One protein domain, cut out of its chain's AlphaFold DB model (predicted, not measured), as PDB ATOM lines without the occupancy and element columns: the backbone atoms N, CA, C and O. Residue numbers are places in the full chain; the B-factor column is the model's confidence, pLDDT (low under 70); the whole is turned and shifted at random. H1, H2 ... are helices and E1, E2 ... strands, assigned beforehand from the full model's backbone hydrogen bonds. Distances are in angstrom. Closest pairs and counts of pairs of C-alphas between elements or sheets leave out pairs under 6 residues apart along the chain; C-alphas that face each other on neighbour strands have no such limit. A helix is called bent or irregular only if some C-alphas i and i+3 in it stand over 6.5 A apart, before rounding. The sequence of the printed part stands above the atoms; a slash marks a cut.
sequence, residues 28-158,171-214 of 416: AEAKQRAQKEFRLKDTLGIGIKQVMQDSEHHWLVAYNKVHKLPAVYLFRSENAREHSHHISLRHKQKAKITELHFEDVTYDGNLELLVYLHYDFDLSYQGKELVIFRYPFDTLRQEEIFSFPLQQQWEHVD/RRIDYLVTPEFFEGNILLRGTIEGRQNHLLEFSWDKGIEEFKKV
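This is residues 28 to 158 and 171 to 214 of the 416 residues of an uncharacterized protein of Saprospira grandis (strain Lewin) (UniProt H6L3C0). Two sheets stand partly face to face: a long, strongly twisted sheet of eight strands, E5 to E12, and a small sheet of four, E1 to E4, that reaches it at its E5 end, with H1 packed on the small sheet's face away from the large one. At its other end the large sheet folds back at E10, bringing E12 round to E8 near residues 145 and 210. The printed part has 175 residues with one named helix, then twelve named strands, E1 to E12; both sheets are antiparallel with their strands side by side in chain order, and the class is mostly strand. The whole is compact, with a radius of gyration of the C-alphas of 17.2 A, yet flat in outline, spanning 51 by 43 by 21 A.

Start at H1, residues 28 to 37, where every O i to N i+4 pair is within hydrogen-bond range. Next read E1, residues 46 to 52, E2, 58 to 64, E3, 71 to 76, and E4, 85 to 88: a meander, each strand the antiparallel neighbour of the one before. In the hairpin of E1 and E2 look for N 49 and O 61, 2.9 A apart; in that of E2 and E3, N 62 and O 73, 2.8 A; in that of E3 and E4, N 74 and O 85, 2.8 A. H1 is on this sheet at a height over the sheet of 8.3 A, making two layers, a helix on one face of a sheet. It lies over E2 and slantwise to the strands, at 51 degrees to E2 on the local plane; the closest C-alphas of the two are those of Ala 34 and Ala 62, 6.4 A apart. Go on to E5, residues 95 to 103, E6, 112 to 120, E7, 125 to 134, and E8, 143 to 154, a second meander. Here N 101 and O 114 of E5 and E6 are 2.9 A apart, N 115 and O 131 of E6 and E7 2.8 A, and N 130 and O 148 of E7 and E8 2.9 A. The two sheets form a sandwich, two sheets face to face, with best planes 1 degrees apart; the closest C-alphas of E2 and E5 are those of Asn 64 and Ile 97, at 6.5 A. A third meander is E9, residues 175 to 182, E10, 185 to 192, E11, 195 to 205, and E12, 210 to 214. E9 pairs with E8 over its residues 175 to 176, where N 152 and O 175 are within hydrogen-bond range at 3.0 A, and with E10 over its residues 176 to 182, where N 180 and O 187 are 2.8 A apart. N 188 and O 200 of E10 and E11 are within hydrogen-bond range at 2.8 A, and so are N 203 and O 212 of E11 and E12 at 2.8 A. This is a folded sheet, bent back on itself: E5 to E9 face E11 and E12, with E10 as the hinge. The closest C-alphas of E8 and E12 are those of Ile 145 and Glu 210, 5.0 A apart.

Find C-alpha 28 at (-8.050, 14.524, -14.894); from there H1 runs 14.4 A to C-alpha 37. E1 covers 19.7 A, E2 20.1 A, E3 16.9 A and E4 9.7 A. E5 covers 22.1 A and bends by 63 degrees at residue 98; E6 covers 25.7 A and E7 29.3 A. E8, 30.1 A long, starts at C-alpha 143, (-35.620, 8.340, -10.017), and bends by 56 degrees at residue 146. E9 covers 21.5 A, E10 18.0 A, E11 27.0 A and E12 11.9 A, ending at C-alpha 214, (-45.065, 9.158, 8.574).

The two C-alphas farthest apart are those of Glu 56 and Asp 158, at 55.9 A. Residues 159 to 170 are not printed, and C-alphas 158 and 171 stand 16.9 A apart across that cut, in the link from E8 to E9. Of the links printed whole, none is long. The mean pLDDT of the printed part is 80.9; look for values under 70 at residues 67 to 68, 122 to 125, 153 to 158, 171 to 175, 192 to 200 and 214.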
ATOM      1  N   ALA A  28      -8.313  13.435 -13.957       86.81
ATOM      2  CA  ALA A  28      -8.050  14.524 -14.894       86.81
ATOM      3  C   ALA A  28      -8.843  14.357 -16.200       86.81
ATOM      4  O   ALA A  28      -9.458  15.314 -16.675       86.81
ATOM      5  N   GLU A  29      -8.887  13.142 -16.745       88.62
ATOM      6  CA  GLU A  29      -9.675  12.824 -17.939       88.62
ATOM      7  C   GLU A  29     -11.175  12.923 -17.663       88.62
ATOM      8  O   GLU A  29     -11.903  13.496 -18.475       88.62
ATOM      9  N   ALA A  30     -11.640  12.450 -16.502       87.81
ATOM     10  CA  ALA A  30     -13.030  12.605 -16.077       87.81
ATOM     11  C   ALA A  30     -13.429  14.089 -15.992       87.81
ATOM     12  O   ALA A  30     -14.474  14.469 -16.519       87.81
ATOM     13  N   LYS A  31     -12.572  14.963 -15.439       89.38
ATOM     14  CA  LYS A  31     -12.810  16.422 -15.440       89.38
ATOM     15  C   LYS A  31     -12.890  17.007 -16.846       89.38
ATOM     16  O   LYS A  31     -13.766  17.826 -17.107       89.38
ATOM     17  N   GLN A  32     -11.994  16.613 -17.750       89.25
ATOM     18  CA  GLN A  32     -12.004  17.105 -19.133       89.25
ATOM     19  C   GLN A  32     -13.239  16.641 -19.911       89.25
ATOM     20  O   GLN A  32     -13.781  17.391 -20.722       89.25
ATOM     21  N   ARG A  33     -13.707  15.413 -19.671       89.94
ATOM     22  CA  ARG A  33     -14.958  14.912 -20.255       89.94
ATOM     23  C   ARG A  33     -16.156  15.659 -19.697       89.94
ATOM     24  O   ARG A  33     -16.922  16.222 -20.471       89.94
ATOM     25  N   ALA A  34     -16.247  15.761 -18.373       88.69
ATOM     26  CA  ALA A  34     -17.295  16.511 -17.698       88.69
ATOM     27  C   ALA A  34     -17.344  17.979 -18.158       88.69
ATOM     28  O   ALA A  34     -18.422  18.521 -18.355       88.69
ATOM     29  N   GLN A  35     -16.199  18.618 -18.424       89.88
ATOM     30  CA  GLN A  35     -16.152  19.969 -18.993       89.88
ATOM     31  C   GLN A  35     -16.915  20.073 -20.319       89.88
ATOM     32  O   GLN A  35     -17.632  21.053 -20.530       89.88
ATOM     33  N   LYS A  36     -16.766  19.085 -21.210       87.88
ATOM     34  CA  LYS A  36     -17.470  19.050 -22.500       87.88
ATOM     35  C   LYS A  36     -18.966  18.828 -22.302       87.88
ATOM     36  O   LYS A  36     -19.756  19.546 -22.911       87.88
ATOM     37  N   GLU A  37     -19.330  17.901 -21.421       86.81
ATOM     38  CA  GLU A  37     -20.725  17.595 -21.084       86.81
ATOM     39  C   GLU A  37     -21.446  18.810 -20.473       86.81
ATOM     40  O   GLU A  37     -22.486  19.244 -20.971       86.81
ATOM     41  N   PHE A  38     -20.832  19.454 -19.475       84.75
ATOM     42  CA  PHE A  38     -21.333  20.685 -18.854       84.75
ATOM     43  C   PHE A  38     -21.213  21.928 -19.750       84.75
ATOM     44  O   PHE A  38     -21.750  22.981 -19.405       84.75
ATOM     45  N   ARG A  39     -20.497  21.840 -20.879       85.62
ATOM     46  CA  ARG A  39     -20.194  22.958 -21.792       85.62
ATOM     47  C   ARG A  39     -19.502  24.141 -21.092       85.62
ATOM     48  O   ARG A  39     -19.821  25.303 -21.347       85.62
ATOM     49  N   LEU A  40     -18.542  23.849 -20.215       82.38
ATOM     50  CA  LEU A  40     -17.778  24.851 -19.460       82.38
ATOM     51  C   LEU A  40     -16.503  25.290 -20.196       82.38
ATOM     52  O   LEU A  40     -15.887  24.528 -20.943       82.38
ATOM     53  N   LYS A  41     -16.069  26.532 -19.942       84.38
ATOM     54  CA  LYS A  41     -14.823  27.081 -20.511       84.38
ATOM     55  C   LYS A  41     -13.567  26.410 -19.951       84.38
ATOM     56  O   LYS A  41     -12.591  26.269 -20.679       84.38
ATOM     57  N   ASP A  42     -13.608  25.984 -18.693       85.06
ATOM     58  CA  ASP A  42     -12.515  25.313 -17.988       85.06
ATOM     59  C   ASP A  42     -13.050  24.276 -16.979       85.06
ATOM     60  O   ASP A  42     -14.259  24.052 -16.869       85.06
ATOM     61  N   THR A  43     -12.139  23.618 -16.257       85.31
ATOM     62  CA  THR A  43     -12.443  22.575 -15.265       85.31
ATOM     63  C   THR A  43     -12.491  23.082 -13.819       85.31
ATOM     64  O   THR A  43     -12.739  22.283 -12.913       85.31
ATOM     65  N   LEU A  44     -12.267  24.380 -13.565       83.44
ATOM     66  CA  LEU A  44     -12.168  24.940 -12.206       83.44
ATOM     67  C   LEU A  44     -13.493  24.817 -11.445       83.44
ATOM     68  O   LEU A  44     -13.507  24.604 -10.236       83.44
ATOM     69  N   GLY A  45     -14.606  24.891 -12.171       81.31
ATOM     70  CA  GLY A  45     -15.957  24.745 -11.638       81.31
ATOM     71  C   GLY A  45     -16.436  23.307 -11.417       81.31
ATOM     72  O   GLY A  45     -17.608  23.129 -11.083       81.31
ATOM     73  N   ILE A  46     -15.589  22.292 -11.636       87.69
ATOM     74  CA  ILE A  46     -15.980  20.875 -11.626       87.69
ATOM     75  C   ILE A  46     -15.427  20.172 -10.383       87.69
ATOM     76  O   ILE A  46     -14.210  20.028 -10.203       87.69
ATOM     77  N   GLY A  47     -16.337  19.693  -9.538       87.94
ATOM     78  CA  GLY A  47     -16.030  18.745  -8.474       87.94
ATOM     79  C   GLY A  47     -15.957  17.318  -9.013       87.94
ATOM     80  O   GLY A  47     -16.677  16.977  -9.945       87.94
ATOM     81  N   ILE A  48     -15.082  16.498  -8.427       90.12
ATOM     82  CA  ILE A  48     -15.035  15.049  -8.654       90.12
ATOM     83  C   ILE A  48     -15.067  14.367  -7.291       90.12
ATOM     84  O   ILE A  48     -14.318  14.769  -6.399       90.12
ATOM     85  N   LYS A  49     -15.908  13.345  -7.147       90.12
ATOM     86  CA  LYS A  49     -15.927  12.422  -6.010       90.12
ATOM     87  C   LYS A  49     -15.710  11.006  -6.535       90.12
ATOM     88  O   LYS A  49     -16.293  10.645  -7.550       90.12
ATOM     89  N   GLN A  50     -14.859  10.228  -5.878       89.06
ATOM     90  CA  GLN A  50     -14.705   8.809  -6.186       89.06
ATOM     91  C   GLN A  50     -15.610   8.003  -5.257       89.06
ATOM     92  O   GLN A  50     -15.677   8.298  -4.063       89.06
ATOM     93  N   VAL A  51     -16.316   7.026  -5.814       88.62
ATOM     94  CA  VAL A  51     -17.286   6.193  -5.097       88.62
ATOM     95  C   VAL A  51     -17.069   4.748  -5.502       88.62
ATOM     96  O   VAL A  51     -16.865   4.459  -6.677       88.62
ATOM     97  N   MET A  52     -17.097   3.847  -4.532       84.94
ATOM     98  CA  MET A  52     -17.064   2.409  -4.764       84.94
ATOM     99  C   MET A  52     -18.496   1.899  -4.633       84.94
ATOM    100  O   MET A  52     -19.101   2.093  -3.582       84.94
ATOM    101  N   GLN A  53     -19.048   1.323  -5.700       81.62
ATOM    102  CA  GLN A  53     -20.358   0.669  -5.647       81.62
ATOM    103  C   GLN A  53     -20.215  -0.712  -4.996       81.62
ATOM    104  O   GLN A  53     -21.003  -1.071  -4.130       81.62
ATOM    105  N   ASP A  54     -19.176  -1.450  -5.385       81.38
ATOM    106  CA  ASP A  54     -18.766  -2.733  -4.814       81.38
ATOM    107  C   ASP A  54     -17.263  -2.959  -5.072       81.38
ATOM    108  O   ASP A  54     -16.569  -2.063  -5.550       81.38
ATOM    109  N   SER A  55     -16.739  -4.147  -4.756       79.50
ATOM    110  CA  SER A  55     -15.311  -4.466  -4.909       79.50
ATOM    111  C   SER A  55     -14.773  -4.385  -6.343       79.50
ATOM    112  O   SER A  55     -13.554  -4.345  -6.522       79.50
ATOM    113  N   GLU A  56     -15.639  -4.411  -7.355       80.25
ATOM    114  CA  GLU A  56     -15.271  -4.469  -8.773       80.25
ATOM    115  C   GLU A  56     -15.682  -3.209  -9.550       80.25
ATOM    116  O   GLU A  56     -15.068  -2.898 -10.572       80.25
ATOM    117  N   HIS A  57     -16.667  -2.452  -9.060       83.56
ATOM    118  CA  HIS A  57     -17.218  -1.278  -9.732       83.56
ATOM    119  C   HIS A  57     -16.921   0.016  -8.963       83.56
ATOM    120  O   HIS A  57     -17.540   0.314  -7.932       83.56
ATOM    121  N   HIS A  58     -16.033   0.851  -9.507       88.25
ATOM    122  CA  HIS A  58     -15.764   2.192  -8.997       88.25
ATOM    123  C   HIS A  58     -16.195   3.269  -9.989       88.25
ATOM    124  O   HIS A  58     -16.062   3.166 -11.207       88.25
ATOM    125  N   TRP A  59     -16.653   4.381  -9.436       90.69
ATOM    126  CA  TRP A  59     -17.227   5.486 -10.175       90.69
ATOM    127  C   TRP A  59     -16.494   6.785  -9.865       90.69
ATOM    128  O   TRP A  59     -16.190   7.105  -8.713       90.69
ATOM    129  N   LEU A  60     -16.240   7.567 -10.909       91.12
ATOM    130  CA  LEU A  60     -15.855   8.969 -10.813       91.12
ATOM    131  C   LEU A  60     -17.100   9.817 -11.058       91.12
ATOM    132  O   LEU A  60     -17.650   9.830 -12.155       91.12
ATOM    133  N   VAL A  61     -17.542  10.529 -10.029       92.50
ATOM    134  CA  VAL A  61     -18.765  11.332 -10.031       92.50
ATOM    135  C   VAL A  61     -18.393  12.800 -10.192       92.50
ATOM    136  O   VAL A  61     -17.804  13.403  -9.294       92.50
ATOM    137  N   ALA A  62     -18.716  13.374 -11.345       91.38
ATOM    138  CA  ALA A  62     -18.481  14.770 -11.676       91.38
ATOM    139  C   ALA A  62     -19.733  15.622 -11.481       91.38
ATOM    140  O   ALA A  62     -20.824  15.247 -11.902       91.38
ATOM    141  N   TYR A  63     -19.561  16.806 -10.900       90.31
ATOM    142  CA  TYR A  63     -20.653  17.742 -10.635       90.31
ATOM    143  C   TYR A  63     -20.195  19.191 -10.789       90.31
ATOM    144  O   TYR A  63     -19.029  19.531 -10.555       90.31
ATOM    145  N   ASN A  64     -21.113  20.064 -11.193       83.12
ATOM    146  CA  ASN A  64     -20.849  21.487 -11.376       83.12
ATOM    147  C   ASN A  64     -21.071  22.277 -10.075       83.12
ATOM    148  O   ASN A  64     -22.179  22.345  -9.553       83.12
ATOM    149  N   LYS A  65     -20.032  22.972  -9.599       79.12
ATOM    150  CA  LYS A  65     -20.096  23.834  -8.401       79.12
ATOM    151  C   LYS A  65     -20.575  25.261  -8.686       79.12
ATOM    152  O   LYS A  65     -20.974  25.981  -7.779       79.12
ATOM    153  N   VAL A  66     -20.487  25.704  -9.942       73.00
ATOM    154  CA  VAL A  66     -20.624  27.130 -10.318       73.00
ATOM    155  C   VAL A  66     -21.665  27.403 -11.406       73.00
ATOM    156  O   VAL A  66     -21.944  28.559 -11.715       73.00
ATOM    157  N   HIS A  67     -22.229  26.362 -12.022       66.56
ATOM    158  CA  HIS A  67     -23.121  26.508 -13.175       66.56
ATOM    159  C   HIS A  67     -24.598  26.539 -12.745       66.56
ATOM    160  O   HIS A  67     -24.983  25.793 -11.856       66.56
ATOM    161  N   LYS A  68     -25.424  27.379 -13.394       62.69
ATOM    162  CA  LYS A  68     -26.841  27.645 -13.038       62.69
ATOM    163  C   LYS A  68     -27.819  26.509 -13.373       62.69
ATOM    164  O   LYS A  68     -29.016  26.646 -13.154       62.69
ATOM    165  N   LEU A  69     -27.338  25.429 -13.971       73.88
ATOM    166  CA  LEU A  69     -28.116  24.217 -14.207       73.88
ATOM    167  C   LEU A  69     -27.352  23.089 -13.521       73.88
ATOM    168  O   LEU A  69     -26.274  22.752 -14.020       73.88
ATOM    169  N   PRO A  70     -27.825  22.588 -12.369       80.56
ATOM    170  CA  PRO A  70     -27.182  21.472 -11.690       80.56
ATOM    171  C   PRO A  70     -27.266  20.216 -12.564       80.56
ATOM    172  O   PRO A  70     -28.270  19.970 -13.234       80.56
ATOM    173  N   ALA A  71     -26.184  19.448 -12.604       84.44
ATOM    174  CA  ALA A  71     -26.124  18.154 -13.264       84.44
ATOM    175  C   ALA A  71     -25.006  17.306 -12.645       84.44
ATOM    176  O   ALA A  71     -23.975  17.822 -12.200       84.44
ATOM    177  N   VAL A  72     -25.214  15.993 -12.642       90.88
ATOM    178  CA  VAL A  72     -24.241  15.019 -12.145       90.88
ATOM    179  C   VAL A  72     -23.954  14.012 -13.252       90.88
ATOM    180  O   VAL A  72     -24.874  13.484 -13.875       90.88
ATOM    181  N   TYR A  73     -22.671  13.758 -13.502       91.75
ATOM    182  CA  TYR A  73     -22.202  12.760 -14.459       91.75
ATOM    183  C   TYR A  73     -21.371  11.704 -13.745       91.75
ATOM    184  O   TYR A  73     -20.412  12.040 -13.053       91.75
ATOM    185  N   LEU A  74     -21.706  10.433 -13.931       92.50
ATOM    186  CA  LEU A  74     -20.977   9.310 -13.359       92.50
ATOM    187  C   LEU A  74     -20.221   8.595 -14.475       92.50
ATOM    188  O   LEU A  74     -20.791   8.258 -15.512       92.50
ATOM    189  N   PHE A  75     -18.933   8.366 -14.262       90.69
ATOM    190  CA  PHE A  75     -18.067   7.642 -15.184       90.69
ATOM    191  C   PHE A  75     -17.553   6.383 -14.494       90.69
ATOM    192  O   PHE A  75     -17.025   6.488 -13.385       90.69
ATOM    193  N   ARG A  76     -17.646   5.217 -15.140       88.69
ATOM    194  CA  ARG A  76     -16.966   4.019 -14.638       88.69
ATOM    195  C   ARG A  76     -15.460   4.203 -14.708       88.69
ATOM    196  O   ARG A  76     -14.920   4.611 -15.739       88.69
ATOM    197  N   SER A  77     -14.788   3.931 -13.599       85.62
ATOM    198  CA  SER A  77     -13.351   4.152 -13.476       85.62
ATOM    199  C   SER A  77     -12.559   3.104 -14.253       85.62
ATOM    200  O   SER A  77     -11.476   3.391 -14.752       85.62
ATOM    201  N   GLU A  78     -13.121   1.912 -14.416       82.81
ATOM    202  CA  GLU A  78     -12.486   0.760 -15.046       82.81
ATOM    203  C   GLU A  78     -12.582   0.830 -16.568       82.81
ATOM    204  O   GLU A  78     -11.814   0.167 -17.253       82.81
ATOM    205  N   ASN A  79     -13.514   1.624 -17.106       82.19
ATOM    206  CA  ASN A  79     -13.811   1.666 -18.529       82.19
ATOM    207  C   ASN A  79     -13.917   3.094 -19.065       82.19
ATOM    208  O   ASN A  79     -14.996   3.663 -19.234       82.19
ATOM    209  N   ALA A  80     -12.778   3.649 -19.472       77.56
ATOM    210  CA  ALA A  80     -12.712   4.947 -20.123       77.56
ATOM    211  C   ALA A  80     -13.434   4.991 -21.481       77.56
ATOM    212  O   ALA A  80     -13.549   6.073 -22.048       77.56
ATOM    213  N   ARG A  81     -13.908   3.890 -22.070       80.06
ATOM    214  CA  ARG A  81     -14.707   3.954 -23.312       80.06
ATOM    215  C   ARG A  81     -16.208   4.043 -23.041       80.06
ATOM    216  O   ARG A  81     -16.955   4.355 -23.963       80.06
ATOM    217  N   GLU A  82     -16.635   3.807 -21.806       81.94
ATOM    218  CA  GLU A  82     -18.042   3.854 -21.428       81.94
ATOM    219  C   GLU A  82     -18.589   5.282 -21.475       81.94
ATOM    220  O   GLU A  82     -17.896   6.258 -21.158       81.94
ATOM    221  N   HIS A  83     -19.847   5.399 -21.894       82.88
ATOM    222  CA  HIS A  83     -20.573   6.656 -21.811       82.88
ATOM    223  C   HIS A  83     -20.872   6.985 -20.349       82.88
ATOM    224  O   HIS A  83     -21.120   6.101 -19.534       82.88
ATOM    225  N   SER A  84     -20.857   8.272 -20.015       84.06
ATOM    226  CA  SER A  84     -21.233   8.714 -18.676       84.06
ATOM    227  C   SER A  84     -22.718   8.512 -18.424       84.06
ATOM    228  O   SER A  84     -23.537   8.824 -19.291       84.06
ATOM    229  N   HIS A  85     -23.065   8.116 -17.206       88.12
ATOM    230  CA  HIS A  85     -24.440   8.167 -16.726       88.12
ATOM    231  C   HIS A  85     -24.746   9.603 -16.309       88.12
ATOM    232  O   HIS A  85     -23.914  10.252 -15.676       88.12
ATOM    233  N   HIS A  86     -25.913  10.119 -16.685       88.69
ATOM    234  CA  HIS A  86     -26.274  11.517 -16.469       88.69
ATOM    235  C   HIS A  86     -27.538  11.621 -15.625       88.69
ATOM    236  O   HIS A  86     -28.625  11.319 -16.112       88.69
ATOM    237  N   ILE A  87     -27.385  12.135 -14.406       87.44
ATOM    238  CA  ILE A  87     -28.501  12.461 -13.519       87.44
ATOM    239  C   ILE A  87     -28.875  13.923 -13.763       87.44
ATOM    240  O   ILE A  87     -28.131  14.861 -13.444       87.44
ATOM    241  N   SER A  88     -30.032  14.104 -14.394       79.62
ATOM    242  CA  SER A  88     -30.543  15.405 -14.817       79.62
ATOM    243  C   SER A  88     -31.292  16.103 -13.684       79.62
ATOM    244  O   SER A  88     -32.404  15.716 -13.354       79.62
ATOM    245  N   LEU A  89     -30.761  17.227 -13.201       82.81
ATOM    246  CA  LEU A  89     -31.442  18.127 -12.254       82.81
ATOM    247  C   LEU A  89     -32.036  19.362 -12.962       82.81
ATOM    248  O   LEU A  89     -32.094  20.462 -12.414       82.81
ATOM    249  N   ARG A  90     -32.447  19.217 -14.229       74.81
ATOM    250  CA  ARG A  90     -32.913  20.340 -15.071       74.81
ATOM    251  C   ARG A  90     -34.146  21.061 -14.525       74.81
ATOM    252  O   ARG A  90     -34.341  22.227 -14.863       74.81
ATOM    253  N   HIS A  91     -34.971  20.393 -13.723       77.88
ATOM    254  CA  HIS A  91     -36.118  20.990 -13.034       77.88
ATOM    255  C   HIS A  91     -35.701  21.880 -11.855       77.88
ATOM    256  O   HIS A  91     -36.414  22.828 -11.544       77.88
ATOM    257  N   LYS A  92     -34.513  21.673 -11.273       82.25
ATOM    258  CA  LYS A  92     -33.937  22.478 -10.179       82.25
ATOM    259  C   LYS A  92     -33.127  23.669 -10.714       82.25
ATOM    260  O   LYS A  92     -31.941  23.855 -10.426       82.25
ATOM    261  N   GLN A  93     -33.743  24.455 -11.598       74.06
ATOM    262  CA  GLN A  93     -33.059  25.546 -12.300       74.06
ATOM    263  C   GLN A  93     -32.476  26.577 -11.326       74.06
ATOM    264  O   GLN A  93     -33.095  26.930 -10.327       74.06
ATOM    265  N   LYS A  94     -31.310  27.135 -11.673       75.88
ATOM    266  CA  LYS A  94     -30.582  28.178 -10.925       75.88
ATOM    267  C   LYS A  94     -29.981  27.730  -9.585       75.88
ATOM    268  O   LYS A  94     -29.339  28.556  -8.941       75.88
ATOM    269  N   ALA A  95     -30.092  26.454  -9.218       81.19
ATOM    270  CA  ALA A  95     -29.380  25.894  -8.077       81.19
ATOM    271  C   ALA A  95     -27.899  25.614  -8.392       81.19
ATOM    272  O   ALA A  95     -27.520  25.369  -9.542       81.19
ATOM    273  N   LYS A  96     -27.064  25.609  -7.352       85.31
ATOM    274  CA  LYS A  96     -25.670  25.139  -7.364       85.31
ATOM    275  C   LYS A  96     -25.569  23.889  -6.489       85.31
ATOM    276  O   LYS A  96     -26.166  23.864  -5.420       85.31
ATOM    277  N   ILE A  97     -24.790  22.888  -6.897       88.75
ATOM    278  CA  ILE A  97     -24.510  21.722  -6.045       88.75
ATOM    279  C   ILE A  97     -23.415  22.105  -5.047       88.75
ATOM    280  O   ILE A  97     -22.301  22.452  -5.458       88.75
ATOM    281  N   THR A  98     -23.721  22.048  -3.753       86.38
ATOM    282  CA  THR A  98     -22.752  22.318  -2.682       86.38
ATOM    283  C   THR A  98     -22.075  21.043  -2.214       86.38
ATOM    284  O   THR A  98     -20.853  21.034  -2.051       86.38
ATOM    285  N   GLU A  99     -22.844  19.965  -2.049       88.94
ATOM    286  CA  GLU A  99     -22.376  18.693  -1.491       88.94
ATOM    287  C   GLU A  99     -23.070  17.501  -2.168       88.94
ATOM    288  O   GLU A  99     -24.175  17.620  -2.700       88.94
ATOM    289  N   LEU A 100     -22.387  16.352  -2.171       91.88
ATOM    290  CA  LEU A 100     -22.885  15.083  -2.706       91.88
ATOM    291  C   LEU A 100     -22.492  13.940  -1.778       91.88
ATOM    292  O   LEU A 100     -21.304  13.799  -1.450       91.88
ATOM    293  N   HIS A 101     -23.446  13.083  -1.432       91.69
ATOM    294  CA  HIS A 101     -23.250  11.901  -0.590       91.69
ATOM    295  C   HIS A 101     -23.811  10.651  -1.270       91.69
ATOM    296  O   HIS A 101     -24.646  10.754  -2.162       91.69
ATOM    297  N   PHE A 102     -23.258   9.494  -0.906       91.75
ATOM    298  CA  PHE A 102     -23.733   8.187  -1.356       91.75
ATOM    299  C   PHE A 102     -23.933   7.339  -0.113       91.75
ATOM    300  O   PHE A 102     -22.953   7.077   0.584       91.75
ATOM    301  N   GLU A 103     -25.179   6.996   0.183       90.00
ATOM    302  CA  GLU A 103     -25.589   6.346   1.430       90.00
ATOM    303  C   GLU A 103     -26.732   5.369   1.131       90.00
ATOM    304  O   GLU A 103     -27.462   5.582   0.169       90.00
ATOM    305  N   ASP A 104     -26.850   4.299   1.919       88.19
ATOM    306  CA  ASP A 104     -27.995   3.373   1.882       88.19
ATOM    307  C   ASP A 104     -29.094   3.931   2.793       88.19
ATOM    308  O   ASP A 104     -29.223   3.567   3.964       88.19
ATOM    309  N   VAL A 105     -29.809   4.924   2.271       88.06
ATOM    310  CA  VAL A 105     -30.857   5.654   2.992       88.06
ATOM    311  C   VAL A 105     -32.130   4.824   3.054       88.06
ATOM    312  O   VAL A 105     -32.851   4.895   4.046       88.06
ATOM    313  N   THR A 106     -32.414   4.033   2.016       87.25
ATOM    314  CA  THR A 106     -33.602   3.161   1.973       87.25
ATOM    315  C   THR A 106     -33.433   1.864   2.772       87.25
ATOM    316  O   THR A 106     -34.421   1.167   3.023       87.25
ATOM    317  N   TYR A 107     -32.207   1.577   3.223       86.81
ATOM    318  CA  TYR A 107     -31.822   0.413   4.023       86.81
ATOM    319  C   TYR A 107     -32.199  -0.915   3.362       86.81
ATOM    320  O   TYR A 107     -32.725  -1.848   3.981       86.81
ATOM    321  N   ASP A 108     -31.960  -0.984   2.056       86.62
ATOM    322  CA  ASP A 108     -32.182  -2.175   1.240       86.62
ATOM    323  C   ASP A 108     -30.898  -2.702   0.579       86.62
ATOM    324  O   ASP A 108     -30.949  -3.661  -0.201       86.62
ATOM    325  N   GLY A 109     -29.746  -2.133   0.943       84.12
ATOM    326  CA  GLY A 109     -28.430  -2.511   0.441       84.12
ATOM    327  C   GLY A 109     -28.031  -1.805  -0.855       84.12
ATOM    328  O   GLY A 109     -26.946  -2.083  -1.374       84.12
ATOM    329  N   ASN A 110     -28.866  -0.910  -1.395       87.50
ATOM    330  CA  ASN A 110     -28.511  -0.074  -2.538       87.50
ATOM    331  C   ASN A 110     -27.992   1.290  -2.075       87.50
ATOM    332  O   ASN A 110     -28.471   1.865  -1.113       87.50
ATOM    333  N   LEU A 111     -27.004   1.835  -2.788       90.56
ATOM    334  CA  LEU A 111     -26.537   3.197  -2.536       90.56
ATOM    335  C   LEU A 111     -27.404   4.203  -3.296       90.56
ATOM    336  O   LEU A 111     -27.447   4.182  -4.533       90.56
ATOM    337  N   GLU A 112     -28.009   5.138  -2.575       93.94
ATOM    338  CA  GLU A 112     -28.664   6.317  -3.130       93.94
ATOM    339  C   GLU A 112     -27.699   7.499  -3.259       93.94
ATOM    340  O   GLU A 112     -26.710   7.613  -2.535       93.94
ATOM    341  N   LEU A 113     -27.991   8.412  -4.190       94.88
ATOM    342  CA  LEU A 113     -27.262   9.671  -4.339       94.88
ATOM    343  C   LEU A 113     -28.018  10.809  -3.654       94.88
ATOM    344  O   LEU A 113     -29.098  11.193  -4.098       94.88
ATOM    345  N   LEU A 114     -27.392  11.421  -2.654       95.44
ATOM    346  CA  LEU A 114     -27.892  12.605  -1.965       95.44
ATOM    347  C   LEU A 114     -27.227  13.846  -2.562       95.44
ATOM    348  O   LEU A 114     -25.995  13.947  -2.603       95.44
ATOM    349  N   VAL A 115     -28.036  14.805  -3.000       93.69
ATOM    350  CA  VAL A 115     -27.606  16.056  -3.626       93.69
ATOM    351  C   VAL A 115     -28.061  17.242  -2.795       93.69
ATOM    352  O   VAL A 115     -29.253  17.512  -2.691       93.69
ATOM    353  N   TYR A 116     -27.096  17.991  -2.262       91.94
ATOM    354  CA  TYR A 116     -27.362  19.248  -1.572       91.94
ATOM    355  C   TYR A 116     -27.259  20.403  -2.562       91.94
ATOM    356  O   TYR A 116     -26.204  20.661  -3.160       91.94
ATOM    357  N   LEU A 117     -28.379  21.089  -2.741       89.88
ATOM    358  CA  LEU A 117     -28.545  22.216  -3.640       89.88
ATOM    359  C   LEU A 117     -28.604  23.522  -2.852       89.88
ATOM    360  O   LEU A 117     -29.215  23.598  -1.789       89.88
ATOM    361  N   HIS A 118     -27.999  24.567  -3.408       86.12
ATOM    362  CA  HIS A 118     -28.067  25.930  -2.899       86.12
ATOM    363  C   HIS A 118     -28.604  26.873  -3.976       86.12
ATOM    364  O   HIS A 118     -28.058  26.970  -5.080       86.12
ATOM    365  N   TYR A 119     -29.668  27.579  -3.627       80.69
ATOM    366  CA  TYR A 119     -30.314  28.622  -4.400       80.69
ATOM    367  C   TYR A 119     -29.882  29.969  -3.842       80.69
ATOM    368  O   TYR A 119     -30.098  30.266  -2.673       80.69
ATOM    369  N   ASP A 120     -29.269  30.777  -4.694       74.06
ATOM    370  CA  ASP A 120     -28.657  32.040  -4.308       74.06
ATOM    371  C   ASP A 120     -29.085  33.103  -5.314       74.06
ATOM    372  O   ASP A 120     -28.649  33.103  -6.473       74.06
ATOM    373  N   PHE A 121     -30.013  33.947  -4.874       70.94
ATOM    374  CA  PHE A 121     -30.561  35.062  -5.632       70.94
ATOM    375  C   PHE A 121     -30.196  36.383  -4.945       70.94
ATOM    376  O   PHE A 121     -31.044  37.261  -4.777       70.94
ATOM    377  N   ASP A 122     -28.924  36.510  -4.555       66.19
ATOM    378  CA  ASP A 122     -28.347  37.695  -3.922       66.19
ATOM    379  C   ASP A 122     -29.091  38.076  -2.617       66.19
ATOM    380  O   ASP A 122     -29.445  37.210  -1.818       66.19
ATOM    381  N   LEU A 123     -29.336  39.374  -2.396       58.09
ATOM    382  CA  LEU A 123     -30.006  39.952  -1.217       58.09
ATOM    383  C   LEU A 123     -31.518  39.682  -1.161       58.09
ATOM    384  O   LEU A 123     -32.246  40.418  -0.514       58.09
ATOM    385  N   SER A 124     -32.051  38.748  -1.943       58.72
ATOM    386  CA  SER A 124     -33.507  38.566  -2.043       58.72
ATOM    387  C   SER A 124     -33.955  37.193  -1.579       58.72
ATOM    388  O   SER A 124     -34.987  37.079  -0.919       58.72
ATOM    389  N   TYR A 125     -33.180  36.154  -1.889       65.31
ATOM    390  CA  TYR A 125     -33.496  34.800  -1.459       65.31
ATOM    391  C   TYR A 125     -32.249  33.930  -1.359       65.31
ATOM    392  O   TYR A 125     -31.454  33.846  -2.301       65.31
ATOM    393  N   GLN A 126     -32.145  33.224  -0.235       72.75
ATOM    394  CA  GLN A 126     -31.219  32.116  -0.052       72.75
ATOM    395  C   GLN A 126     -31.998  30.868   0.343       72.75
ATOM    396  O   GLN A 126     -32.786  30.883   1.289       72.75
ATOM    397  N   GLY A 127     -31.767  29.777  -0.381       80.31
ATOM    398  CA  GLY A 127     -32.442  28.510  -0.144       80.31
ATOM    399  C   GLY A 127     -31.492  27.329  -0.217       80.31
ATOM    400  O   GLY A 127     -30.570  27.322  -1.029       80.31
ATOM    401  N   LYS A 128     -31.719  26.311   0.604       86.31
ATOM    402  CA  LYS A 128     -31.035  25.017   0.498       86.31
ATOM    403  C   LYS A 128     -32.057  23.911   0.355       86.31
ATOM    404  O   LYS A 128     -33.135  23.996   0.932       86.31
ATOM    405  N   GLU A 129     -31.706  22.875  -0.384       88.62
ATOM    406  CA  GLU A 129     -32.573  21.731  -0.649       88.62
ATOM    407  C   GLU A 129     -31.744  20.449  -0.669       88.62
ATOM    408  O   GLU A 129     -30.618  20.442  -1.171       88.62
ATOM    409  N   LEU A 130     -32.308  19.379  -0.123       92.88
ATOM    410  CA  LEU A 130     -31.805  18.020  -0.266       92.88
ATOM    411  C   LEU A 130     -32.653  17.299  -1.309       92.88
ATOM    412  O   LEU A 130     -33.878  17.338  -1.233       92.88
ATOM    413  N   VAL A 131     -31.999  16.612  -2.239       93.81
ATOM    414  CA  VAL A 131     -32.641  15.727  -3.217       93.81
ATOM    415  C   VAL A 131     -31.980  14.355  -3.147       93.81
ATOM    416  O   VAL A 131     -30.753  14.284  -3.098       93.81
ATOM    417  N   ILE A 132     -32.761  13.278  -3.153       94.56
ATOM    418  CA  ILE A 132     -32.255  11.900  -3.102       94.56
ATOM    419  C   ILE A 132     -32.682  11.159  -4.364       94.56
ATOM    420  O   ILE A 132     -33.864  11.129  -4.708       94.56
ATOM    421  N   PHE A 133     -31.707  10.555  -5.043       93.75
ATOM    422  CA  PHE A 133     -31.926   9.725  -6.222       93.75
ATOM    423  C   PHE A 133     -31.666   8.259  -5.924       93.75
ATOM    424  O   PHE A 133     -30.594   7.902  -5.420       93.75
ATOM    425  N   ARG A 134     -32.603   7.413  -6.341       92.25
ATOM    426  CA  ARG A 134     -32.439   5.964  -6.360       92.25
ATOM    427  C   ARG A 134     -31.767   5.521  -7.652       92.25
ATOM    428  O   ARG A 134     -31.841   6.191  -8.684       92.25
ATOM    429  N   TYR A 135     -31.059   4.399  -7.562       91.00
ATOM    430  CA  TYR A 135     -30.332   3.782  -8.673       91.00
ATOM    431  C   TYR A 135     -29.418   4.748  -9.457       91.00
ATOM    432  O   TYR A 135     -29.449   4.771 -10.690       91.00
ATOM    433  N   PRO A 136     -28.536   5.525  -8.793       91.50
ATOM    434  CA  PRO A 136     -27.703   6.522  -9.474       91.50
ATOM    435  C   PRO A 136     -26.772   5.913 -10.538       91.50
ATOM    436  O   PRO A 136     -26.362   6.590 -11.483       91.50
ATOM    437  N   PHE A 137     -26.468   4.617 -10.417       89.75
ATOM    438  CA  PHE A 137     -25.620   3.861 -11.336       89.75
ATOM    439  C   PHE A 137     -26.376   3.194 -12.495       89.75
ATOM    440  O   PHE A 137     -25.720   2.606 -13.349       89.75
ATOM    441  N   ASP A 138     -27.706   3.296 -12.584       87.06
ATOM    442  CA  ASP A 138     -28.500   2.723 -13.682       87.06
ATOM    443  C   ASP A 138     -29.243   3.823 -14.444       87.06
ATOM    444  O   ASP A 138     -30.286   4.296 -14.010       87.06
ATOM    445  N   THR A 139     -28.729   4.201 -15.618       79.44
ATOM    446  CA  THR A 139     -29.281   5.287 -16.451       79.44
ATOM    447  C   THR A 139     -30.755   5.097 -16.838       79.44
ATOM    448  O   THR A 139     -31.414   6.075 -17.183       79.44
ATOM    449  N   LEU A 140     -31.288   3.870 -16.814       82.62
ATOM    450  CA  LEU A 140     -32.674   3.586 -17.205       82.62
ATOM    451  C   LEU A 140     -33.667   3.669 -16.041       82.62
ATOM    452  O   LEU A 140     -34.866   3.776 -16.293       82.62
ATOM    453  N   ARG A 141     -33.186   3.603 -14.794       84.19
ATOM    454  CA  ARG A 141     -34.016   3.503 -13.581       84.19
ATOM    455  C   ARG A 141     -33.815   4.655 -12.596       84.19
ATOM    456  O   ARG A 141     -34.301   4.585 -11.480       84.19
ATOM    457  N   GLN A 142     -33.081   5.695 -12.990       86.56
ATOM    458  CA  GLN A 142     -32.815   6.838 -12.115       86.56
ATOM    459  C   GLN A 142     -34.112   7.569 -11.788       86.56
ATOM    460  O   GLN A 142     -34.806   8.043 -12.691       86.56
ATOM    461  N   GLU A 143     -34.389   7.724 -10.502       89.00
ATOM    462  CA  GLU A 143     -35.620   8.340 -10.017       89.00
ATOM    463  C   GLU A 143     -35.345   9.197  -8.782       89.00
ATOM    464  O   GLU A 143     -34.519   8.852  -7.936       89.00
ATOM    465  N   GLU A 144     -35.995  10.359  -8.719       91.81
ATOM    466  CA  GLU A 144     -35.990  11.226  -7.540       91.81
ATOM    467  C   GLU A 144     -37.018  10.675  -6.553       91.81
ATOM    468  O   GLU A 144     -38.211  10.736  -6.828       91.81
ATOM    469  N   ILE A 145     -36.551  10.136  -5.428       91.94
ATOM    470  CA  ILE A 145     -37.409   9.485  -4.420       91.94
ATOM    471  C   ILE A 145     -37.704  10.378  -3.216       91.94
ATOM    472  O   ILE A 145     -38.535  10.044  -2.370       91.94
ATOM    473  N   PHE A 146     -36.986  11.497  -3.102       92.31
ATOM    474  CA  PHE A 146     -37.171  12.469  -2.036       92.31
ATOM    475  C   PHE A 146     -36.614  13.835  -2.430       92.31
ATOM    476  O   PHE A 146     -35.540  13.935  -3.027       92.31
ATOM    477  N   SER A 147     -37.316  14.895  -2.035       91.62
ATOM    478  CA  SER A 147     -36.865  16.273  -2.198       91.62
ATOM    479  C   SER A 147     -37.432  17.137  -1.081       91.62
ATOM    480  O   SER A 147     -38.648  17.172  -0.899       91.62
ATOM    481  N   PHE A 148     -36.578  17.869  -0.362       88.75
ATOM    482  CA  PHE A 148     -37.029  18.712   0.746       88.75
ATOM    483  C   PHE A 148     -36.229  20.018   0.897       88.75
ATOM    484  O   PHE A 148     -34.991  19.984   0.887       88.75
ATOM    485  N   PRO A 149     -36.896  21.178   1.081       84.81
ATOM    486  CA  PRO A 149     -36.225  22.446   1.350       84.81
ATOM    487  C   PRO A 149     -35.647  22.484   2.774       84.81
ATOM    488  O   PRO A 149     -36.370  22.581   3.758       84.81
ATOM    489  N   LEU A 150     -34.321  22.464   2.894       84.44
ATOM    490  CA  LEU A 150     -33.619  22.543   4.177       84.44
ATOM    491  C   LEU A 150     -33.513  23.970   4.719       84.44
ATOM    492  O   LEU A 150     -33.447  24.178   5.924       84.44
ATOM    493  N   GLN A 151     -33.450  24.972   3.846       81.81
ATOM    494  CA  GLN A 151     -33.368  26.373   4.251       81.81
ATOM    495  C   GLN A 151     -34.178  27.229   3.288       81.81
ATOM    496  O   GLN A 151     -34.071  27.034   2.078       81.81
ATOM    497  N   GLN A 152     -34.937  28.195   3.801       71.88
ATOM    498  CA  GLN A 152     -35.559  29.252   3.004       71.88
ATOM    499  C   GLN A 152     -35.478  30.568   3.776       71.88
ATOM    500  O   GLN A 152     -36.056  30.693   4.852       71.88
ATOM    501  N   GLN A 153     -34.737  31.537   3.244       68.25
ATOM    502  CA  GLN A 153     -34.605  32.879   3.806       68.25
ATOM    503  C   GLN A 153     -34.964  33.913   2.747       68.25
ATOM    504  O   GLN A 153     -34.373  33.937   1.667       68.25
ATOM    505  N   TRP A 154     -35.928  34.767   3.079       62.47
ATOM    506  CA  TRP A 154     -36.430  35.833   2.220       62.47
ATOM    507  C   TRP A 154     -36.054  37.193   2.805       62.47
ATOM    508  O   TRP A 154     -36.421  37.506   3.936       62.47
ATOM    509  N   GLU A 155     -35.379  38.029   2.022       54.34
ATOM    510  CA  GLU A 155     -35.135  39.431   2.369       54.34
ATOM    511  C   GLU A 155     -36.085  40.327   1.563       54.34
ATOM    512  O   GLU A 155     -36.321  40.109   0.372       54.34
ATOM    513  N   HIS A 156     -36.692  41.324   2.218       49.12
ATOM    514  CA  HIS A 156     -37.661  42.205   1.563       49.12
ATOM    515  C   HIS A 156     -36.938  43.140   0.592       49.12
ATOM    516  O   HIS A 156     -36.260  44.078   1.013       49.12
ATOM    517  N   VAL A 157     -37.105  42.906  -0.710       50.50
ATOM    518  CA  VAL A 157     -36.572  43.783  -1.754       50.50
ATOM    519  C   VAL A 157     -37.673  44.054  -2.774       50.50
ATOM    520  O   VAL A 157     -37.918  43.243  -3.660       50.50
ATOM    521  N   ASP A 158     -38.307  45.226  -2.685       45.94
ATOM    522  CA  ASP A 158     -39.459  45.620  -3.519       45.94
ATOM    523  C   ASP A 158     -39.193  45.501  -5.037       45.94
ATOM    524  O   ASP A 158     -40.103  45.291  -5.838       45.94
ATOM    525  N   ARG A 171     -48.353  32.307   1.952       42.97
ATOM    526  CA  ARG A 171     -47.572  32.352   3.199       42.97
ATOM    527  C   ARG A 171     -46.075  32.250   2.896       42.97
ATOM    528  O   ARG A 171     -45.664  31.401   2.113       42.97
ATOM    529  N   ARG A 172     -45.257  33.104   3.524       52.44
ATOM    530  CA  ARG A 172     -43.799  32.904   3.603       52.44
ATOM    531  C   ARG A 172     -43.560  31.715   4.532       52.44
ATOM    532  O   ARG A 172     -44.056  31.736   5.655       52.44
ATOM    533  N   ILE A 173     -42.872  30.689   4.043       54.12
ATOM    534  CA  ILE A 173     -42.612  29.457   4.789       54.12
ATOM    535  C   ILE A 173     -41.133  29.455   5.178       54.12
ATOM    536  O   ILE A 173     -40.262  29.388   4.311       54.12
ATOM    537  N   ASP A 174     -40.851  29.588   6.473       59.16
ATOM    538  CA  ASP A 174     -39.481  29.633   6.983       59.16
ATOM    539  C   ASP A 174     -38.987  28.215   7.276       59.16
ATOM    540  O   ASP A 174     -39.548  27.520   8.129       59.16
ATOM    541  N   TYR A 175     -37.914  27.814   6.588       59.81
ATOM    542  CA  TYR A 175     -37.205  26.558   6.834       59.81
ATOM    543  C   TYR A 175     -35.772  26.821   7.305       59.81
ATOM    544  O   TYR A 175     -35.057  27.645   6.726       59.81
ATOM    545  N   LEU A 176     -35.342  26.088   8.329       78.81
ATOM    546  CA  LEU A 176     -33.949  25.918   8.739       78.81
ATOM    547  C   LEU A 176     -33.815  24.544   9.403       78.81
ATOM    548  O   LEU A 176     -34.039  24.415  10.604       78.81
ATOM    549  N   VAL A 177     -33.499  23.532   8.606       76.44
ATOM    550  CA  VAL A 177     -33.698  22.115   8.915       76.44
ATOM    551  C   VAL A 177     -32.412  21.335   8.692       76.44
ATOM    552  O   VAL A 177     -31.710  21.542   7.700       76.44
ATOM    553  N   THR A 178     -32.135  20.407   9.599       80.25
ATOM    554  CA  THR A 178     -31.055  19.429   9.481       80.25
ATOM    555  C   THR A 178     -31.656  18.052   9.194       80.25
ATOM    556  O   THR A 178     -32.540  17.633   9.947       80.25
ATOM    557  N   PRO A 179     -31.215  17.359   8.128       85.06
ATOM    558  CA  PRO A 179     -31.597  15.977   7.873       85.06
ATOM    559  C   PRO A 179     -30.703  14.994   8.639       85.06
ATOM    560  O   PRO A 179     -29.488  15.185   8.725       85.06
ATOM    561  N   GLU A 180     -31.300  13.920   9.140       81.44
ATOM    562  CA  GLU A 180     -30.627  12.754   9.712       81.44
ATOM    563  C   GLU A 180     -31.209  11.474   9.076       81.44
ATOM    564  O   GLU A 180     -32.411  11.397   8.820       81.44
ATOM    565  N   PHE A 181     -30.361  10.483   8.786       79.75
ATOM    566  CA  PHE A 181     -30.733   9.267   8.047       79.75
ATOM    567  C   PHE A 181     -30.587   8.028   8.931       79.75
ATOM    568  O   PHE A 181     -29.520   7.818   9.513       79.75
ATOM    569  N   PHE A 182     -31.631   7.196   9.009       75.06
ATOM    570  CA  PHE A 182     -31.654   6.002   9.860       75.06
ATOM    571  C   PHE A 182     -32.483   4.878   9.245       75.06
ATOM    572  O   PHE A 182     -33.700   4.996   9.168       75.06
ATOM    573  N   GLU A 183     -31.838   3.773   8.864       80.12
ATOM    574  CA  GLU A 183     -32.488   2.488   8.548       80.12
ATOM    575  C   GLU A 183     -33.812   2.601   7.753       80.12
ATOM    576  O   GLU A 183     -34.846   2.084   8.171       80.12
ATOM    577  N   GLY A 184     -33.809   3.306   6.616       75.19
ATOM    578  CA  GLY A 184     -35.018   3.484   5.804       75.19
ATOM    579  C   GLY A 184     -35.866   4.695   6.189       75.19
ATOM    580  O   GLY A 184     -36.976   4.830   5.684       75.19
ATOM    581  N   ASN A 185     -35.375   5.578   7.059       78.44
ATOM    582  CA  ASN A 185     -36.078   6.768   7.527       78.44
ATOM    583  C   ASN A 185     -35.225   8.033   7.369       78.44
ATOM    584  O   ASN A 185     -33.999   8.014   7.517       78.44
ATOM    585  N   ILE A 186     -35.900   9.148   7.094       81.12
ATOM    586  CA  ILE A 186     -35.331  10.492   7.028       81.12
ATOM    587  C   ILE A 186     -36.003  11.322   8.113       81.12
ATOM    588  O   ILE A 186     -37.202  11.605   8.042       81.12
ATOM    589  N   LEU A 187     -35.215  11.737   9.095       77.38
ATOM    590  CA  LEU A 187     -35.643  12.639  10.148       77.38
ATOM    591  C   LEU A 187     -35.224  14.062   9.792       77.38
ATOM    592  O   LEU A 187     -34.051  14.338   9.544       77.38
ATOM    593  N   LEU A 188     -36.176  14.981   9.776       79.44
ATOM    594  CA  LEU A 188     -35.946  16.392   9.513       79.44
ATOM    595  C   LEU A 188     -36.257  17.192  10.767       79.44
ATOM    596  O   LEU A 188     -37.401  17.218  11.215       79.44
ATOM    597  N   ARG A 189     -35.255  17.883  11.310       72.94
ATOM    598  CA  ARG A 189     -35.413  18.666  12.539       72.94
ATOM    599  C   ARG A 189     -34.984  20.108  12.346       72.94
ATOM    600  O   ARG A 189     -33.884  20.369  11.857       72.94
ATOM    601  N   GLY A 190     -35.800  21.055  12.800       70.38
ATOM    602  CA  GLY A 190     -35.390  22.454  12.863       70.38
ATOM    603  C   GLY A 190     -36.548  23.436  12.834       70.38
ATOM    604  O   GLY A 190     -37.573  23.209  13.466       70.38
ATOM    605  N   THR A 191     -36.370  24.565  12.150       71.88
ATOM    606  CA  THR A 191     -37.487  25.470  11.866       71.88
ATOM    607  C   THR A 191     -38.211  24.978  10.625       71.88
ATOM    608  O   THR A 191     -37.584  24.908   9.573       71.88
ATOM    609  N   ILE A 192     -39.483  24.615  10.738       67.62
ATOM    610  CA  ILE A 192     -40.305  24.117   9.629       67.62
ATOM    611  C   ILE A 192     -41.603  24.908   9.640       67.62
ATOM    612  O   ILE A 192     -42.282  24.985  10.662       67.62
ATOM    613  N   GLU A 193     -41.893  25.582   8.533       66.44
ATOM    614  CA  GLU A 193     -43.069  26.447   8.392       66.44
ATOM    615  C   GLU A 193     -43.215  27.496   9.514       66.44
ATOM    616  O   GLU A 193     -44.310  27.807   9.979       66.44
ATOM    617  N   GLY A 194     -42.084  28.059   9.960       57.72
ATOM    618  CA  GLY A 194     -42.033  29.071  11.027       57.72
ATOM    619  C   GLY A 194     -42.078  28.521  12.458       57.72
ATOM    620  O   GLY A 194     -42.007  29.300  13.412       57.72
ATOM    621  N   ARG A 195     -42.153  27.198  12.639       57.00
ATOM    622  CA  ARG A 195     -42.161  26.536  13.953       57.00
ATOM    623  C   ARG A 195     -40.766  26.081  14.329       57.00
ATOM    624  O   ARG A 195     -40.151  25.348  13.569       57.00
ATOM    625  N   GLN A 196     -40.267  26.491  15.492       64.00
ATOM    626  CA  GLN A 196     -38.938  26.086  15.953       64.00
ATOM    627  C   GLN A 196     -38.941  24.671  16.536       64.00
ATOM    628  O   GLN A 196     -39.865  24.305  17.253       64.00
ATOM    629  N   ASN A 197     -37.862  23.926  16.281       58.53
ATOM    630  CA  ASN A 197     -37.635  22.550  16.739       58.53
ATOM    631  C   ASN A 197     -38.688  21.526  16.284       58.53
ATOM    632  O   ASN A 197     -38.754  20.447  16.864       58.53
ATOM    633  N   HIS A 198     -39.455  21.847  15.243       57.75
ATOM    634  CA  HIS A 198     -40.430  20.947  14.645       57.75
ATOM    635  C   HIS A 198     -39.725  19.782  13.952       57.75
ATOM    636  O   HIS A 198     -38.607  19.932  13.428       57.75
ATOM    637  N   LEU A 199     -40.383  18.628  13.975       65.81
ATOM    638  CA  LEU A 199     -39.834  17.370  13.504       65.81
ATOM    639  C   LEU A 199     -40.775  16.751  12.469       65.81
ATOM    640  O   LEU A 199     -41.962  16.570  12.717       65.81
ATOM    641  N   LEU A 200     -40.219  16.431  11.302       69.38
ATOM    642  CA  LEU A 200     -40.885  15.618  10.289       69.38
ATOM    643  C   LEU A 200     -40.123  14.310  10.135       69.38
ATOM    644  O   LEU A 200     -38.894  14.311  10.059       69.38
ATOM    645  N   GLU A 201     -40.853  13.210  10.040       77.56
ATOM    646  CA  GLU A 201     -40.278  11.896   9.779       77.56
ATOM    647  C   GLU A 201     -40.853  11.336   8.487       77.56
ATOM    648  O   GLU A 201     -42.068  11.357   8.255       77.56
ATOM    649  N   PHE A 202     -39.966  10.824   7.642       81.81
ATOM    650  CA  PHE A 202     -40.323  10.132   6.418       81.81
ATOM    651  C   PHE A 202     -39.785   8.715   6.471       81.81
ATOM    652  O   PHE A 202     -38.604   8.526   6.739       81.81
ATOM    653  N   SER A 203     -40.626   7.737   6.159       81.88
ATOM    654  CA  SER A 203     -40.254   6.328   6.098       81.88
ATOM    655  C   SER A 203     -40.336   5.813   4.669       81.88
ATOM    656  O   SER A 203     -41.206   6.217   3.888       81.88
ATOM    657  N   TRP A 204     -39.411   4.933   4.313       88.75
ATOM    658  CA  TRP A 204     -39.331   4.324   2.996       88.75
ATOM    659  C   TRP A 204     -40.481   3.338   2.770       88.75
ATOM    660  O   TRP A 204     -40.574   2.298   3.427       88.75
ATOM    661  N   ASP A 205     -41.337   3.621   1.787       81.62
ATOM    662  CA  ASP A 205     -42.392   2.700   1.375       81.62
ATOM    663  C   ASP A 205     -41.947   1.881   0.157       81.62
ATOM    664  O   ASP A 205     -41.970   2.340  -0.986       81.62
ATOM    665  N   LYS A 206     -41.604   0.613   0.403       84.50
ATOM    666  CA  LYS A 206     -41.178  -0.345  -0.633       84.50
ATOM    667  C   LYS A 206     -42.244  -0.628  -1.695       84.50
ATOM    668  O   LYS A 206     -41.903  -1.113  -2.768       84.50
ATOM    669  N   GLY A 207     -43.522  -0.414  -1.392       78.81
ATOM    670  CA  GLY A 207     -44.624  -0.692  -2.309       78.81
ATOM    671  C   GLY A 207     -44.771   0.365  -3.398       78.81
ATOM    672  O   GLY A 207     -45.185   0.023  -4.506       78.81
ATOM    673  N   ILE A 208     -44.439   1.621  -3.090       82.38
ATOM    674  CA  ILE A 208     -44.504   2.732  -4.053       82.38
ATOM    675  C   ILE A 208     -43.135   3.305  -4.439       82.38
ATOM    676  O   ILE A 208     -43.087   4.159  -5.312       82.38
ATOM    677  N   GLU A 209     -42.055   2.826  -3.817       83.75
ATOM    678  CA  GLU A 209     -40.676   3.287  -4.026       83.75
ATOM    679  C   GLU A 209     -40.482   4.799  -3.780       83.75
ATOM    680  O   GLU A 209     -39.729   5.474  -4.478       83.75
ATOM    681  N   GLU A 210     -41.118   5.331  -2.733       84.81
ATOM    682  CA  GLU A 210     -40.972   6.728  -2.307       84.81
ATOM    683  C   GLU A 210     -40.900   6.846  -0.777       84.81
ATOM    684  O   GLU A 210     -41.407   5.999  -0.032       84.81
ATOM    685  N   PHE A 211     -40.296   7.932  -0.289       82.94
ATOM    686  CA  PHE A 211     -40.341   8.291   1.128       82.94
ATOM    687  C   PHE A 211     -41.691   8.917   1.475       82.94
ATOM    688  O   PHE A 211     -42.012  10.030   1.050       82.94
ATOM    689  N   LYS A 212     -42.481   8.219   2.291       81.00
ATOM    690  CA  LYS A 212     -43.751   8.732   2.804       81.00
ATOM    691  C   LYS A 212     -43.531   9.449   4.116       81.00
ATOM    692  O   LYS A 212     -42.906   8.913   5.020       81.00
ATOM    693  N   LYS A 213     -44.110  10.637   4.240       74.38
ATOM    694  CA  LYS A 213     -44.208  11.340   5.518       74.38
ATOM    695  C   LYS A 213     -45.044  10.487   6.476       74.38
ATOM    696  O   LYS A 213     -46.222  10.267   6.207       74.38
ATOM    697  N   VAL A 214     -44.422   9.977   7.531       62.34
ATOM    698  CA  VAL A 214     -45.065   9.158   8.574       62.34
ATOM    699  C   VAL A 214     -45.337   9.962   9.837       62.34
ATOM    700  O   VAL A 214     -46.245   9.617  10.585       62.34
TER     701      VAL A 214